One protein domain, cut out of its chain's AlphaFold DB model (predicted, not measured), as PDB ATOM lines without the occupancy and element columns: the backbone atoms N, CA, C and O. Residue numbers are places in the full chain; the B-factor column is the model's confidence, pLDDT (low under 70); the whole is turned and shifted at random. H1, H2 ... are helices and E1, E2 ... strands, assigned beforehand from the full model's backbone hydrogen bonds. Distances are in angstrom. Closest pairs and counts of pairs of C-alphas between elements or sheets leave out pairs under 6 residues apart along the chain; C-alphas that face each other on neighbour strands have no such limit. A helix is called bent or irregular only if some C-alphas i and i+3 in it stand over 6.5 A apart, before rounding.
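This is residues 4 to 95 of the 98 residues of an uncharacterized protein of Halomonas axialensis (UniProt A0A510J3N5). Picture a small, loose head, built of H1, E1, H2 and the first printed residues, with one large open loop running out from it: the long link of residues 52 to 66 goes out, and the long helix H3 comes back until its last turns are close to H2. In the head, H1 is beside E1 and near H2, while residues 12 to 18 stick out. The printed part has 92 residues, with three named helices and one named strand in the order H1, E1, H2, H3; the class is mostly helix. The whole is loose, with a radius of gyration of the C-alphas of 17.5 A, and spans 48 by 33 by 29 A.

Begin at C-alpha 4, at (-30.876, -34.298, 4.388); residues 4 to 18 hold no named element. Find H1 at residues 19 to 34, from C-alpha 19 at (-15.589, -27.436, 10.200), 22.4 A long, with a kink of 26 degrees near residue 26. H1 is only just irregular, with C-alphas 23 and 26 at 6.8 A. Next come E1, residues 38 to 40, 6.5 A long, and H2, residues 46 to 51, 9.3 A long. H3, residues 67 to 93, runs 39.1 A to C-alpha 93 at (-31.729, -32.519, 29.454). It has a kink of 34 degrees near residue 81; it is neither bent nor irregular, but only just, with C-alphas 79 and 82 at 6.1 A.

Look first at residues 4 to 5, a short pairing, parallel, with residues 39 to 40 of E1; E1 pairs with no named strand. The closest C-alphas of H1 and E1 are those of Ile 28 and Phe 39, 6.4 A apart. H1 and H2 are near each other, with 6 pairs of C-alphas within 10 A. H2 and H3 are close but not clearly touching: their closest C-alphas, those of Leu 49 and Ala 91, are 7.1 A apart. Their lines stand at a shallow tilt of 31 degrees, the same way. H3 is apart from H1 and from E1, and E1 is apart from H2. Read the O i to N i+4 pairs along the helices: 10 of 12 are within hydrogen-bond range in H1, 21 of 23 in H3 and 0 of 2 in H2, where 2 of 3 O i to N i+3 pairs are.

The C-alphas farthest apart are those of Ala 33 and Gly 68, 51.1 A. The link from H2 to H3, 15 residues, is long; those from H1 to E1 and from E1 to H2 are tight. Residues 12 to 18 and residues 75 to 83 of H3 stand free. The printed part has no cut. The mean pLDDT of the printed part is 92.5, and no printed residue is under 70.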
ATOM      1  N   LEU A   4     -32.233 -34.401   4.923       94.75
ATOM      2  CA  LEU A   4     -30.876 -34.298   4.388       94.75
ATOM      3  C   LEU A   4     -29.929 -35.183   5.207       94.75
ATOM      4  O   LEU A   4     -29.957 -35.137   6.435       94.75
ATOM      5  N   TYR A   5     -29.071 -35.948   4.532       93.12
ATOM      6  CA  TYR A   5     -28.067 -36.801   5.174       93.12
ATOM      7  C   TYR A   5     -26.657 -36.315   4.839       93.12
ATOM      8  O   TYR A   5     -26.211 -36.413   3.695       93.12
ATOM      9  N   GLY A   6     -25.934 -35.848   5.851       89.56
ATOM     10  CA  GLY A   6     -24.510 -35.560   5.774       89.56
ATOM     11  C   GLY A   6     -23.695 -36.849   5.814       89.56
ATOM     12  O   GLY A   6     -23.541 -37.450   6.875       89.56
ATOM     13  N   ARG A   7     -23.199 -37.304   4.659       88.06
ATOM     14  CA  ARG A   7     -22.432 -38.562   4.549       88.06
ATOM     15  C   ARG A   7     -20.925 -38.360   4.526       88.06
ATOM     16  O   ARG A   7     -20.204 -39.145   5.132       88.06
ATOM     17  N   TYR A   8     -20.471 -37.328   3.828       85.12
ATOM     18  CA  TYR A   8     -19.058 -37.085   3.588       85.12
ATOM     19  C   TYR A   8     -18.752 -35.617   3.813       85.12
ATOM     20  O   TYR A   8     -19.493 -34.747   3.362       85.12
ATOM     21  N   TRP A   9     -17.640 -35.377   4.492       85.88
ATOM     22  CA  TRP A   9     -17.109 -34.056   4.772       85.88
ATOM     23  C   TRP A   9     -15.598 -34.121   4.591       85.88
ATOM     24  O   TRP A   9     -14.964 -35.098   4.992       85.88
ATOM     25  N   GLY A  10     -15.025 -33.095   3.983       87.69
ATOM     26  CA  GLY A  10     -13.599 -33.020   3.707       87.69
ATOM     27  C   GLY A  10     -13.217 -31.607   3.307       87.69
ATOM     28  O   GLY A  10     -14.082 -30.754   3.116       87.69
ATOM     29  N   SER A  11     -11.917 -31.369   3.203       91.06
ATOM     30  CA  SER A  11     -11.377 -30.102   2.733       91.06
ATOM     31  C   SER A  11     -10.145 -30.374   1.882       91.06
ATOM     32  O   SER A  11      -9.332 -31.227   2.230       91.06
ATOM     33  N   GLU A  12     -10.006 -29.644   0.779       93.31
ATOM     34  CA  GLU A  12      -8.794 -29.652  -0.053       93.31
ATOM     35  C   GLU A  12      -7.689 -28.768   0.548       93.31
ATOM     36  O   GLU A  12      -6.528 -28.851   0.155       93.31
ATOM     37  N   ILE A  13      -8.055 -27.931   1.521       92.88
ATOM     38  CA  ILE A  13      -7.169 -26.990   2.201       92.88
ATOM     39  C   ILE A  13      -7.271 -27.130   3.718       92.88
ATOM     40  O   ILE A  13      -8.298 -27.539   4.261       92.88
ATOM     41  N   ILE A  14      -6.221 -26.731   4.428       89.94
ATOM     42  CA  ILE A  14      -6.296 -26.549   5.877       89.94
ATOM     43  C   ILE A  14      -6.989 -25.210   6.128       89.94
ATOM     44  O   ILE A  14      -6.442 -24.158   5.807       89.94
ATOM     45  N   ALA A  15      -8.207 -25.265   6.657       89.56
ATOM     46  CA  ALA A  15      -8.995 -24.092   7.003       89.56
ATOM     47  C   ALA A  15      -9.340 -24.135   8.492       89.56
ATOM     48  O   ALA A  15     -10.042 -25.042   8.954       89.56
ATOM     49  N   ASP A  16      -8.856 -23.144   9.234       89.06
ATOM     50  CA  ASP A  16      -9.125 -23.032  10.661       89.06
ATOM     51  C   ASP A  16     -10.591 -22.666  10.913       89.06
ATOM     52  O   ASP A  16     -11.194 -21.870  10.194       89.06
ATOM     53  N   CYS A  17     -11.172 -23.259  11.957       86.12
ATOM     54  CA  CYS A  17     -12.515 -22.948  12.464       86.12
ATOM     55  C   CYS A  17     -13.697 -23.158  11.486       86.12
ATOM     56  O   CYS A  17     -14.831 -22.866  11.858       86.12
ATOM     57  N   LEU A  18     -13.490 -23.719  10.287       90.12
ATOM     58  CA  LEU A  18     -14.546 -23.854   9.267       90.12
ATOM     59  C   LEU A  18     -15.423 -25.108   9.422       90.12
ATOM     60  O   LEU A  18     -16.526 -25.174   8.882       90.12
ATOM     61  N   HIS A  19     -14.953 -26.116  10.163       89.44
ATOM     62  CA  HIS A  19     -15.589 -27.436  10.200       89.44
ATOM     63  C   HIS A  19     -17.086 -27.380  10.541       89.44
ATOM     64  O   HIS A  19     -17.889 -27.990   9.846       89.44
ATOM     65  N   PHE A  20     -17.483 -26.640  11.579       89.50
ATOM     66  CA  PHE A  20     -18.885 -26.609  12.014       89.50
ATOM     67  C   PHE A  20     -19.794 -25.849  11.055       89.50
ATOM     68  O   PHE A  20     -20.923 -26.276  10.828       89.50
ATOM     69  N   GLU A  21     -19.288 -24.766  10.473       91.56
ATOM     70  CA  GLU A  21     -20.015 -23.995   9.471       91.56
ATOM     71  C   GLU A  21     -20.353 -24.879   8.271       91.56
ATOM     72  O   GLU A  21     -21.523 -25.097   7.954       91.56
ATOM     73  N   ALA A  22     -19.327 -25.492   7.676       89.81
ATOM     74  CA  ALA A  22     -19.485 -26.309   6.482       89.81
ATOM     75  C   ALA A  22     -20.228 -27.627   6.751       89.81
ATOM     76  O   ALA A  22     -21.025 -28.063   5.922       89.81
ATOM     77  N   CYS A  23     -19.974 -28.272   7.895       89.75
ATOM     78  CA  CYS A  23     -20.514 -29.605   8.162       89.75
ATOM     79  C   CYS A  23     -21.896 -29.583   8.815       89.75
ATOM     80  O   CYS A  23     -22.622 -30.569   8.700       89.75
ATOM     81  N   TYR A  24     -22.266 -28.508   9.519       92.19
ATOM     82  CA  TYR A  24     -23.520 -28.456  10.271       92.19
ATOM     83  C   TYR A  24     -24.443 -27.327   9.819       92.19
ATOM     84  O   TYR A  24     -25.563 -27.606   9.393       92.19
ATOM     85  N   TYR A  25     -23.998 -26.072   9.898       92.75
ATOM     86  CA  TYR A  25     -24.894 -24.923   9.733       92.75
ATOM     87  C   TYR A  25     -25.386 -24.760   8.293       92.75
ATOM     88  O   TYR A  25     -26.591 -24.650   8.082       92.75
ATOM     89  N   GLN A  26     -24.512 -24.932   7.297       93.94
ATOM     90  CA  GLN A  26     -24.915 -24.914   5.884       93.94
ATOM     91  C   GLN A  26     -25.970 -25.987   5.545       93.94
ATOM     92  O   GLN A  26     -26.888 -25.752   4.758       93.94
ATOM     93  N   GLY A  27     -25.875 -27.170   6.162       93.38
ATOM     94  CA  GLY A  27     -26.866 -28.237   5.990       93.38
ATOM     95  C   GLY A  27     -28.226 -27.884   6.600       93.38
ATOM     96  O   GLY A  27     -29.264 -28.175   6.002       93.38
ATOM     97  N   ILE A  28     -28.226 -27.229   7.764       93.88
ATOM     98  CA  ILE A  28     -29.441 -26.735   8.426       93.88
ATOM     99  C   ILE A  28     -30.100 -25.646   7.577       93.88
ATOM    100  O   ILE A  28     -31.290 -25.754   7.279       93.88
ATOM    101  N   ASP A  29     -29.333 -24.657   7.119       95.56
ATOM    102  CA  ASP A  29     -29.832 -23.573   6.267       95.56
ATOM    103  C   ASP A  29     -30.446 -24.111   4.976       95.56
ATOM    104  O   ASP A  29     -31.544 -23.712   4.576       95.56
ATOM    105  N   TYR A  30     -29.786 -25.091   4.354       95.56
ATOM    106  CA  TYR A  30     -30.325 -25.777   3.187       95.56
ATOM    107  C   TYR A  30     -31.667 -26.452   3.488       95.56
ATOM    108  O   TYR A  30     -32.606 -26.342   2.694       95.56
ATOM    109  N   CYS A  31     -31.778 -27.143   4.629       95.75
ATOM    110  CA  CYS A  31     -33.026 -27.778   5.040       95.75
ATOM    111  C   CYS A  31     -34.150 -26.751   5.170       95.75
ATOM    112  O   CYS A  31     -35.193 -26.921   4.544       95.75
ATOM    113  N   LEU A  32     -33.909 -25.654   5.889       94.81
ATOM    114  CA  LEU A  32     -34.882 -24.577   6.071       94.81
ATOM    115  C   LEU A  32     -35.321 -23.976   4.729       94.81
ATOM    116  O   LEU A  32     -36.517 -23.861   4.463       94.81
ATOM    117  N   ALA A  33     -34.370 -23.673   3.841       97.25
ATOM    118  CA  ALA A  33     -34.648 -23.076   2.535       97.25
ATOM    119  C   ALA A  33     -35.438 -24.001   1.592       97.25
ATOM    120  O   ALA A  33     -36.171 -23.529   0.721       97.25
ATOM    121  N   LYS A  34     -35.278 -25.321   1.728       96.31
ATOM    122  CA  LYS A  34     -35.969 -26.333   0.909       96.31
ATOM    123  C   LYS A  34     -37.190 -26.942   1.594       96.31
ATOM    124  O   LYS A  34     -37.844 -27.796   1.003       96.31
ATOM    125  N   GLY A  35     -37.500 -26.497   2.808       95.69
ATOM    126  CA  GLY A  35     -38.582 -27.026   3.629       95.69
ATOM    127  C   GLY A  35     -38.291 -28.389   4.262       95.69
ATOM    128  O   GLY A  35     -39.201 -28.934   4.885       95.69
ATOM    129  N   LEU A  36     -37.071 -28.939   4.135       96.31
ATOM    130  CA  LEU A  36     -36.707 -30.213   4.757       96.31
ATOM    131  C   LEU A  36     -36.845 -30.113   6.278       96.31
ATOM    132  O   LEU A  36     -36.432 -29.135   6.894       96.31
ATOM    133  N   THR A  37     -37.401 -31.154   6.889       93.50
ATOM    134  CA  THR A  37     -37.760 -31.138   8.314       93.50
ATOM    135  C   THR A  37     -36.725 -31.818   9.203       93.50
ATOM    136  O   THR A  37     -36.871 -31.811  10.422       93.50
ATOM    137  N   LEU A  38     -35.715 -32.467   8.619       92.81
ATOM    138  CA  LEU A  38     -34.682 -33.178   9.363       92.81
ATOM    139  C   LEU A  38     -33.328 -33.073   8.661       92.81
ATOM    140  O   LEU A  38     -33.216 -33.340   7.465       92.81
ATOM    141  N   PHE A  39     -32.296 -32.779   9.441       94.19
ATOM    142  CA  PHE A  39     -30.910 -32.914   9.026       94.19
ATOM    143  C   PHE A  39     -30.209 -33.941   9.913       94.19
ATOM    144  O   PHE A  39     -30.159 -33.786  11.132       94.19
ATOM    145  N   ASP A  40     -29.676 -34.990   9.294       93.00
ATOM    146  CA  ASP A  40     -28.845 -35.998   9.943       93.00
ATOM    147  C   ASP A  40     -27.373 -35.746   9.560       93.00
ATOM    148  O   ASP A  40     -26.973 -36.065   8.436       93.00
ATOM    149  N   PRO A  41     -26.546 -35.178  10.457       90.69
ATOM    150  CA  PRO A  41     -25.132 -34.897  10.195       90.69
ATOM    151  C   PRO A  41     -24.232 -36.136  10.383       90.69
ATOM    152  O   PRO A  41     -23.016 -35.998  10.567       90.69
ATOM    153  N   GLY A  42     -24.810 -37.337  10.461       88.00
ATOM    154  CA  GLY A  42     -24.123 -38.595  10.730       88.00
ATOM    155  C   GLY A  42     -23.773 -38.808  12.206       88.00
ATOM    156  O   GLY A  42     -24.146 -38.034  13.091       88.00
ATOM    157  N   THR A  43     -22.993 -39.851  12.483       79.38
ATOM    158  CA  THR A  43     -22.584 -40.237  13.843       79.38
ATOM    159  C   THR A  43     -21.299 -39.511  14.247       79.38
ATOM    160  O   THR A  43     -20.279 -39.652  13.581       79.38
ATOM    161  N   GLN A  44     -21.327 -38.708  15.316       72.50
ATOM    162  CA  GLN A  44     -20.120 -38.115  15.916       72.50
ATOM    163  C   GLN A  44     -20.392 -37.655  17.360       72.50
ATOM    164  O   GLN A  44     -21.544 -37.660  17.784       72.50
ATOM    165  N   GLY A  45     -19.330 -37.293  18.087       75.75
ATOM    166  CA  GLY A  45     -19.315 -37.079  19.538       75.75
ATOM    167  C   GLY A  45     -20.182 -35.946  20.107       75.75
ATOM    168  O   GLY A  45     -20.929 -35.257  19.412       75.75
ATOM    169  N   GLU A  46     -20.046 -35.761  21.420       82.62
ATOM    170  CA  GLU A  46     -20.877 -34.905  22.283       82.62
ATOM    171  C   GLU A  46     -20.934 -33.430  21.856       82.62
ATOM    172  O   GLU A  46     -21.887 -32.719  22.172       82.62
ATOM    173  N   HIS A  47     -19.966 -32.962  21.063       86.69
ATOM    174  CA  HIS A  47     -19.939 -31.599  20.532       86.69
ATOM    175  C   HIS A  47     -21.152 -31.265  19.645       86.69
ATOM    176  O   HIS A  47     -21.449 -30.087  19.439       86.69
ATOM    177  N   LYS A  48     -21.866 -32.266  19.119       89.88
ATOM    178  CA  LYS A  48     -23.136 -32.072  18.402       89.88
ATOM    179  C   LYS A  48     -24.266 -31.614  19.325       89.88
ATOM    180  O   LYS A  48     -25.097 -30.806  18.913       89.88
ATOM    181  N   LEU A  49     -24.263 -32.060  20.578       91.44
ATOM    182  CA  LEU A  49     -25.330 -31.765  21.527       91.44
ATOM    183  C   LEU A  49     -25.404 -30.270  21.846       91.44
ATOM    184  O   LEU A  49     -26.450 -29.647  21.682       91.44
ATOM    185  N   VAL A  50     -24.258 -29.666  22.177       90.19
ATOM    186  CA  VAL A  50     -24.142 -28.219  22.446       90.19
ATOM    187  C   VAL A  50     -24.440 -27.342  21.223       90.19
ATOM    188  O   VAL A  50     -24.540 -26.127  21.345       90.19
ATOM    189  N   ARG A  51     -24.585 -27.948  20.039       90.50
ATOM    190  CA  ARG A  51     -24.960 -27.284  18.780       90.50
ATOM    191  C   ARG A  51     -26.424 -27.522  18.401       90.50
ATOM    192  O   ARG A  51     -26.829 -27.153  17.306       90.50
ATOM    193  N   GLY A  52     -27.215 -28.125  19.289       90.44
ATOM    194  CA  GLY A  52     -28.655 -28.316  19.106       90.44
ATOM    195  C   GLY A  52     -29.055 -29.599  18.378       90.44
ATOM    196  O   GLY A  52     -30.235 -29.777  18.083       90.44
ATOM    197  N   PHE A  53     -28.125 -30.522  18.106       92.06
ATOM    198  CA  PHE A  53     -28.492 -31.828  17.559       92.06
ATOM    199  C   PHE A  53     -29.040 -32.732  18.666       92.06
ATOM    200  O   PHE A  53     -28.291 -33.251  19.495       92.06
ATOM    201  N   ALA A  54     -30.358 -32.932  18.651       91.06
ATOM    202  CA  ALA A  54     -31.048 -33.795  19.601       91.06
ATOM    203  C   ALA A  54     -30.638 -35.272  19.443       91.06
ATOM    204  O   ALA A  54     -30.570 -35.772  18.314       91.06
ATOM    205  N   PRO A  55     -30.412 -36.005  20.550       90.88
ATOM    206  CA  PRO A  55     -30.046 -37.413  20.486       90.88
ATOM    207  C   PRO A  55     -31.202 -38.243  19.921       90.88
ATOM    208  O   PRO A  55     -32.348 -38.135  20.357       90.88
ATOM    209  N   GLN A  56     -30.896 -39.119  18.964       89.44
ATOM    210  CA  GLN A  56     -31.870 -40.026  18.361       89.44
ATOM    211  C   GLN A  56     -31.440 -41.477  18.543       89.44
ATOM    212  O   GLN A  56     -30.272 -41.825  18.377       89.44
ATOM    213  N   ARG A  57     -32.403 -42.348  18.870       89.50
ATOM    214  CA  ARG A  57     -32.152 -43.794  18.910       89.50
ATOM    215  C   ARG A  57     -32.128 -44.339  17.491       89.50
ATOM    216  O   ARG A  57     -33.126 -44.257  16.779       89.50
ATOM    217  N   VAL A  58     -31.020 -44.970  17.138       88.31
ATOM    218  CA  VAL A  58     -30.869 -45.720  15.891       88.31
ATOM    219  C   VAL A  58     -30.909 -47.217  16.170       88.31
ATOM    220  O   VAL A  58     -30.679 -47.666  17.292       88.31
ATOM    221  N   ARG A  59     -31.239 -48.005  15.147       90.56
ATOM    222  CA  ARG A  59     -31.220 -49.469  15.207       90.56
ATOM    223  C   ARG A  59     -30.225 -49.980  14.179       90.56
ATOM    224  O   ARG A  59     -30.168 -49.458  13.070       90.56
ATOM    225  N   SER A  60     -29.474 -51.006  14.549       91.06
ATOM    226  CA  SER A  60     -28.619 -51.758  13.637       91.06
ATOM    227  C   SER A  60     -29.030 -53.228  13.660       91.06
ATOM    228  O   SER A  60     -29.634 -53.694  14.627       91.06
ATOM    229  N   LEU A  61     -28.761 -53.933  12.565       95.00
ATOM    230  CA  LEU A  61     -29.059 -55.352  12.416       95.00
ATOM    231  C   LEU A  61     -27.749 -56.091  12.176       95.00
ATOM    232  O   LEU A  61     -26.998 -55.733  11.272       95.00
ATOM    233  N   HIS A  62     -27.507 -57.129  12.972       94.81
ATOM    234  CA  HIS A  62     -26.281 -57.917  12.922       94.81
ATOM    235  C   HIS A  62     -26.633 -59.394  12.836       94.81
ATOM    236  O   HIS A  62     -27.474 -59.879  13.590       94.81
ATOM    237  N   TYR A  63     -25.976 -60.108  11.927       96.81
ATOM    238  CA  TYR A  63     -26.033 -61.563  11.878       96.81
ATOM    239  C   TYR A  63     -24.808 -62.135  12.589       96.81
ATOM    240  O   TYR A  63     -23.674 -61.867  12.193       96.81
ATOM    241  N   VAL A  64     -25.041 -62.928  13.633       97.75
ATOM    242  CA  VAL A  64     -23.983 -63.550  14.433       97.75
ATOM    243  C   VAL A  64     -24.132 -65.062  14.347       97.75
ATOM    244  O   VAL A  64     -25.011 -65.644  14.975       97.75
ATOM    245  N   ALA A  65     -23.278 -65.700  13.545       98.25
ATOM    246  CA  ALA A  65     -23.398 -67.126  13.243       98.25
ATOM    247  C   ALA A  65     -23.028 -68.037  14.427       98.25
ATOM    248  O   ALA A  65     -23.620 -69.098  14.601       98.25
ATOM    249  N   HIS A  66     -22.032 -67.649  15.229       98.38
ATOM    250  CA  HIS A  66     -21.553 -68.477  16.332       98.38
ATOM    251  C   HIS A  66     -22.502 -68.371  17.541       98.38
ATOM    252  O   HIS A  66     -22.610 -67.279  18.108       98.38
ATOM    253  N   PRO A  67     -23.138 -69.467  18.006       97.81
ATOM    254  CA  PRO A  67     -24.176 -69.398  19.040       97.81
ATOM    255  C   PRO A  67     -23.703 -68.773  20.355       97.81
ATOM    256  O   PRO A  67     -24.404 -67.953  20.940       97.81
ATOM    257  N   GLY A  68     -22.481 -69.097  20.794       98.25
ATOM    258  CA  GLY A  68     -21.914 -68.518  22.015       98.25
ATOM    259  C   GLY A  68     -21.649 -67.014  21.901       98.25
ATOM    260  O   GLY A  68     -21.823 -66.282  22.871       98.25
ATOM    261  N   LEU A  69     -21.297 -66.533  20.702       98.25
ATOM    262  CA  LEU A  69     -21.093 -65.101  20.474       98.25
ATOM    263  C   LEU A  69     -22.441 -64.383  20.396       98.25
ATOM    264  O   LEU A  69     -22.592 -63.316  20.975       98.25
ATOM    265  N   ALA A  70     -23.432 -64.986  19.732       98.31
ATOM    266  CA  ALA A  70     -24.785 -64.444  19.660       98.31
ATOM    267  C   ALA A  70     -25.399 -64.281  21.059       98.31
ATOM    268  O   ALA A  70     -25.967 -63.233  21.354       98.31
ATOM    269  N   ALA A  71     -25.222 -65.275  21.935       98.12
ATOM    270  CA  ALA A  71     -25.660 -65.200  23.325       98.12
ATOM    271  C   ALA A  71     -24.946 -64.076  24.099       98.12
ATOM    272  O   ALA A  71     -25.612 -63.272  24.748       98.12
ATOM    273  N   GLY A  72     -23.617 -63.973  23.978       98.25
ATOM    274  CA  GLY A  72     -22.839 -62.915  24.634       98.25
ATOM    275  C   GLY A  72     -23.227 -61.507  24.173       98.25
ATOM    276  O   GLY A  72     -23.437 -60.623  24.999       98.25
ATOM    277  N   VAL A  73     -23.401 -61.305  22.862       97.88
ATOM    278  CA  VAL A  73     -23.866 -60.027  22.296       97.88
ATOM    279  C   VAL A  73     -25.280 -59.703  22.778       97.88
ATOM    280  O   VAL A  73     -25.540 -58.572  23.178       97.88
ATOM    281  N   ALA A  74     -26.193 -60.680  22.785       96.81
ATOM    282  CA  ALA A  74     -27.562 -60.468  23.246       96.81
ATOM    283  C   ALA A  74     -27.618 -60.059  24.726       96.81
ATOM    284  O   ALA A  74     -28.356 -59.134  25.063       96.81
ATOM    285  N   GLN A  75     -26.829 -60.707  25.588       98.00
ATOM    286  CA  GLN A  75     -26.721 -60.336  26.999       98.00
ATOM    287  C   GLN A  75     -26.147 -58.922  27.156       98.00
ATOM    288  O   GLN A  75     -26.757 -58.089  27.821       98.00
ATOM    289  N   PHE A  76     -25.029 -58.622  26.489       97.56
ATOM    290  CA  PHE A  76     -24.417 -57.295  26.546       97.56
ATOM    291  C   PHE A  76     -25.390 -56.197  26.098       97.56
ATOM    292  O   PHE A  76     -25.545 -55.200  26.791       97.56
ATOM    293  N   CYS A  77     -26.109 -56.385  24.986       96.31
ATOM    294  CA  CYS A  77     -27.080 -55.397  24.512       96.31
ATOM    295  C   CYS A  77     -28.244 -55.179  25.493       96.31
ATOM    296  O   CYS A  77     -28.787 -54.076  25.546       96.31
ATOM    297  N   GLN A  78     -28.647 -56.199  26.261       96.12
ATOM    298  CA  GLN A  78     -29.659 -56.039  27.312       96.12
ATOM    299  C   GLN A  78     -29.137 -55.174  28.464       96.12
ATOM    300  O   GLN A  78     -29.846 -54.279  28.923       96.12
ATOM    301  N   GLU A  79     -27.899 -55.408  28.897       96.94
ATOM    302  CA  GLU A  79     -27.242 -54.630  29.951       96.94
ATOM    303  C   GLU A  79     -26.978 -53.183  29.492       96.94
ATOM    304  O   GLU A  79     -27.339 -52.225  30.179       96.94
ATOM    305  N   GLU A  80     -26.428 -53.011  28.287       96.75
ATOM    306  CA  GLU A  80     -26.104 -51.718  27.676       96.75
ATOM    307  C   GLU A  80     -27.348 -50.841  27.463       96.75
ATOM    308  O   GLU A  80     -27.283 -49.618  27.617       96.75
ATOM    309  N   ALA A  81     -28.505 -51.442  27.160       95.31
ATOM    310  CA  ALA A  81     -29.738 -50.707  26.887       95.31
ATOM    311  C   ALA A  81     -30.119 -49.744  28.022       95.31
ATOM    312  O   ALA A  81     -30.571 -48.628  27.749       95.31
ATOM    313  N   ALA A  82     -29.907 -50.132  29.283       95.75
ATOM    314  CA  ALA A  82     -30.171 -49.262  30.426       95.75
ATOM    315  C   ALA A  82     -29.262 -48.019  30.412       95.75
ATOM    316  O   ALA A  82     -29.746 -46.895  30.582       95.75
ATOM    317  N   TYR A  83     -27.970 -48.206  30.132       95.75
ATOM    318  CA  TYR A  83     -26.992 -47.122  30.049       95.75
ATOM    319  C   TYR A  83     -27.271 -46.187  28.870       95.75
ATOM    320  O   TYR A  83     -27.265 -44.970  29.047       95.75
ATOM    321  N   ILE A  84     -27.604 -46.727  27.692       93.88
ATOM    322  CA  ILE A  84     -27.972 -45.915  26.520       93.88
ATOM    323  C   ILE A  84     -29.212 -45.066  26.809       93.88
ATOM    324  O   ILE A  84     -29.261 -43.893  26.435       93.88
ATOM    325  N   MET A  85     -30.219 -45.630  27.479       94.62
ATOM    326  CA  MET A  85     -31.428 -44.887  27.837       94.62
ATOM    327  C   MET A  85     -31.145 -43.781  28.858       94.62
ATOM    328  O   MET A  85     -31.671 -42.677  28.708       94.62
ATOM    329  N   ALA A  86     -30.299 -44.047  29.858       95.62
ATOM    330  CA  ALA A  86     -29.882 -43.048  30.838       95.62
ATOM    331  C   ALA A  86     -29.074 -41.914  30.186       95.62
ATOM    332  O   ALA A  86     -29.394 -40.743  30.381       95.62
ATOM    333  N   TYR A  87     -28.088 -42.259  29.353       93.44
ATOM    334  CA  TYR A  87     -27.286 -41.292  28.607       93.44
ATOM    335  C   TYR A  87     -28.149 -40.431  27.686       93.44
ATOM    336  O   TYR A  87     -28.023 -39.211  27.686       93.44
ATOM    337  N   ARG A  88     -29.083 -41.043  26.945       93.12
ATOM    338  CA  ARG A  88     -30.001 -40.299  26.079       93.12
ATOM    339  C   ARG A  88     -30.794 -39.257  26.861       93.12
ATOM    340  O   ARG A  88     -30.897 -38.130  26.397       93.12
ATOM    341  N   ARG A  89     -31.343 -39.625  28.022       94.31
ATOM    342  CA  ARG A  89     -32.102 -38.691  28.862       94.31
ATOM    343  C   ARG A  89     -31.224 -37.536  29.341       94.31
ATOM    344  O   ARG A  89     -31.615 -36.387  29.197       94.31
ATOM    345  N   ALA A  90     -30.025 -37.837  29.837       94.06
ATOM    346  CA  ALA A  90     -29.072 -36.811  30.253       94.06
ATOM    347  C   ALA A  90     -28.689 -35.872  29.094       94.06
ATOM    348  O   ALA A  90     -28.580 -34.665  29.286       94.06
ATOM    349  N   ALA A  91     -28.532 -36.413  27.884       93.00
ATOM    350  CA  ALA A  91     -28.264 -35.625  26.691       93.00
ATOM    351  C   ALA A  91     -29.462 -34.738  26.303       93.00
ATOM    352  O   ALA A  91     -29.271 -33.566  26.007       93.00
ATOM    353  N   GLU A  92     -30.694 -35.258  26.345       92.88
ATOM    354  CA  GLU A  92     -31.912 -34.461  26.120       92.88
ATOM    355  C   GLU A  92     -32.012 -33.295  27.118       92.88
ATOM    356  O   GLU A  92     -32.269 -32.164  26.709       92.88
ATOM    357  N   ASP A  93     -31.720 -33.542  28.399       93.19
ATOM    358  CA  ASP A  93     -31.729 -32.519  29.454       93.19
ATOM    359  C   ASP A  93     -30.631 -31.448  29.268       93.19
ATOM    360  O   ASP A  93     -30.778 -30.318  29.742       93.19
ATOM    361  N   ALA A  94     -29.544 -31.784  28.569       92.50
ATOM    362  CA  ALA A  94     -28.406 -30.906  28.301       92.50
ATOM    363  C   ALA A  94     -28.495 -30.157  26.954       92.50
ATOM    364  O   ALA A  94     -27.541 -29.474  26.567       92.50
ATOM    365  N   LEU A  95     -29.616 -30.260  26.229       93.06
ATOM    366  CA  LEU A  95     -29.809 -29.503  24.995       93.06
ATOM    367  C   LEU A  95     -29.826 -27.985  25.261       93.06
ATOM    368  O   LEU A  95     -30.472 -27.525  26.205       93.06
TER     369      LEU A  95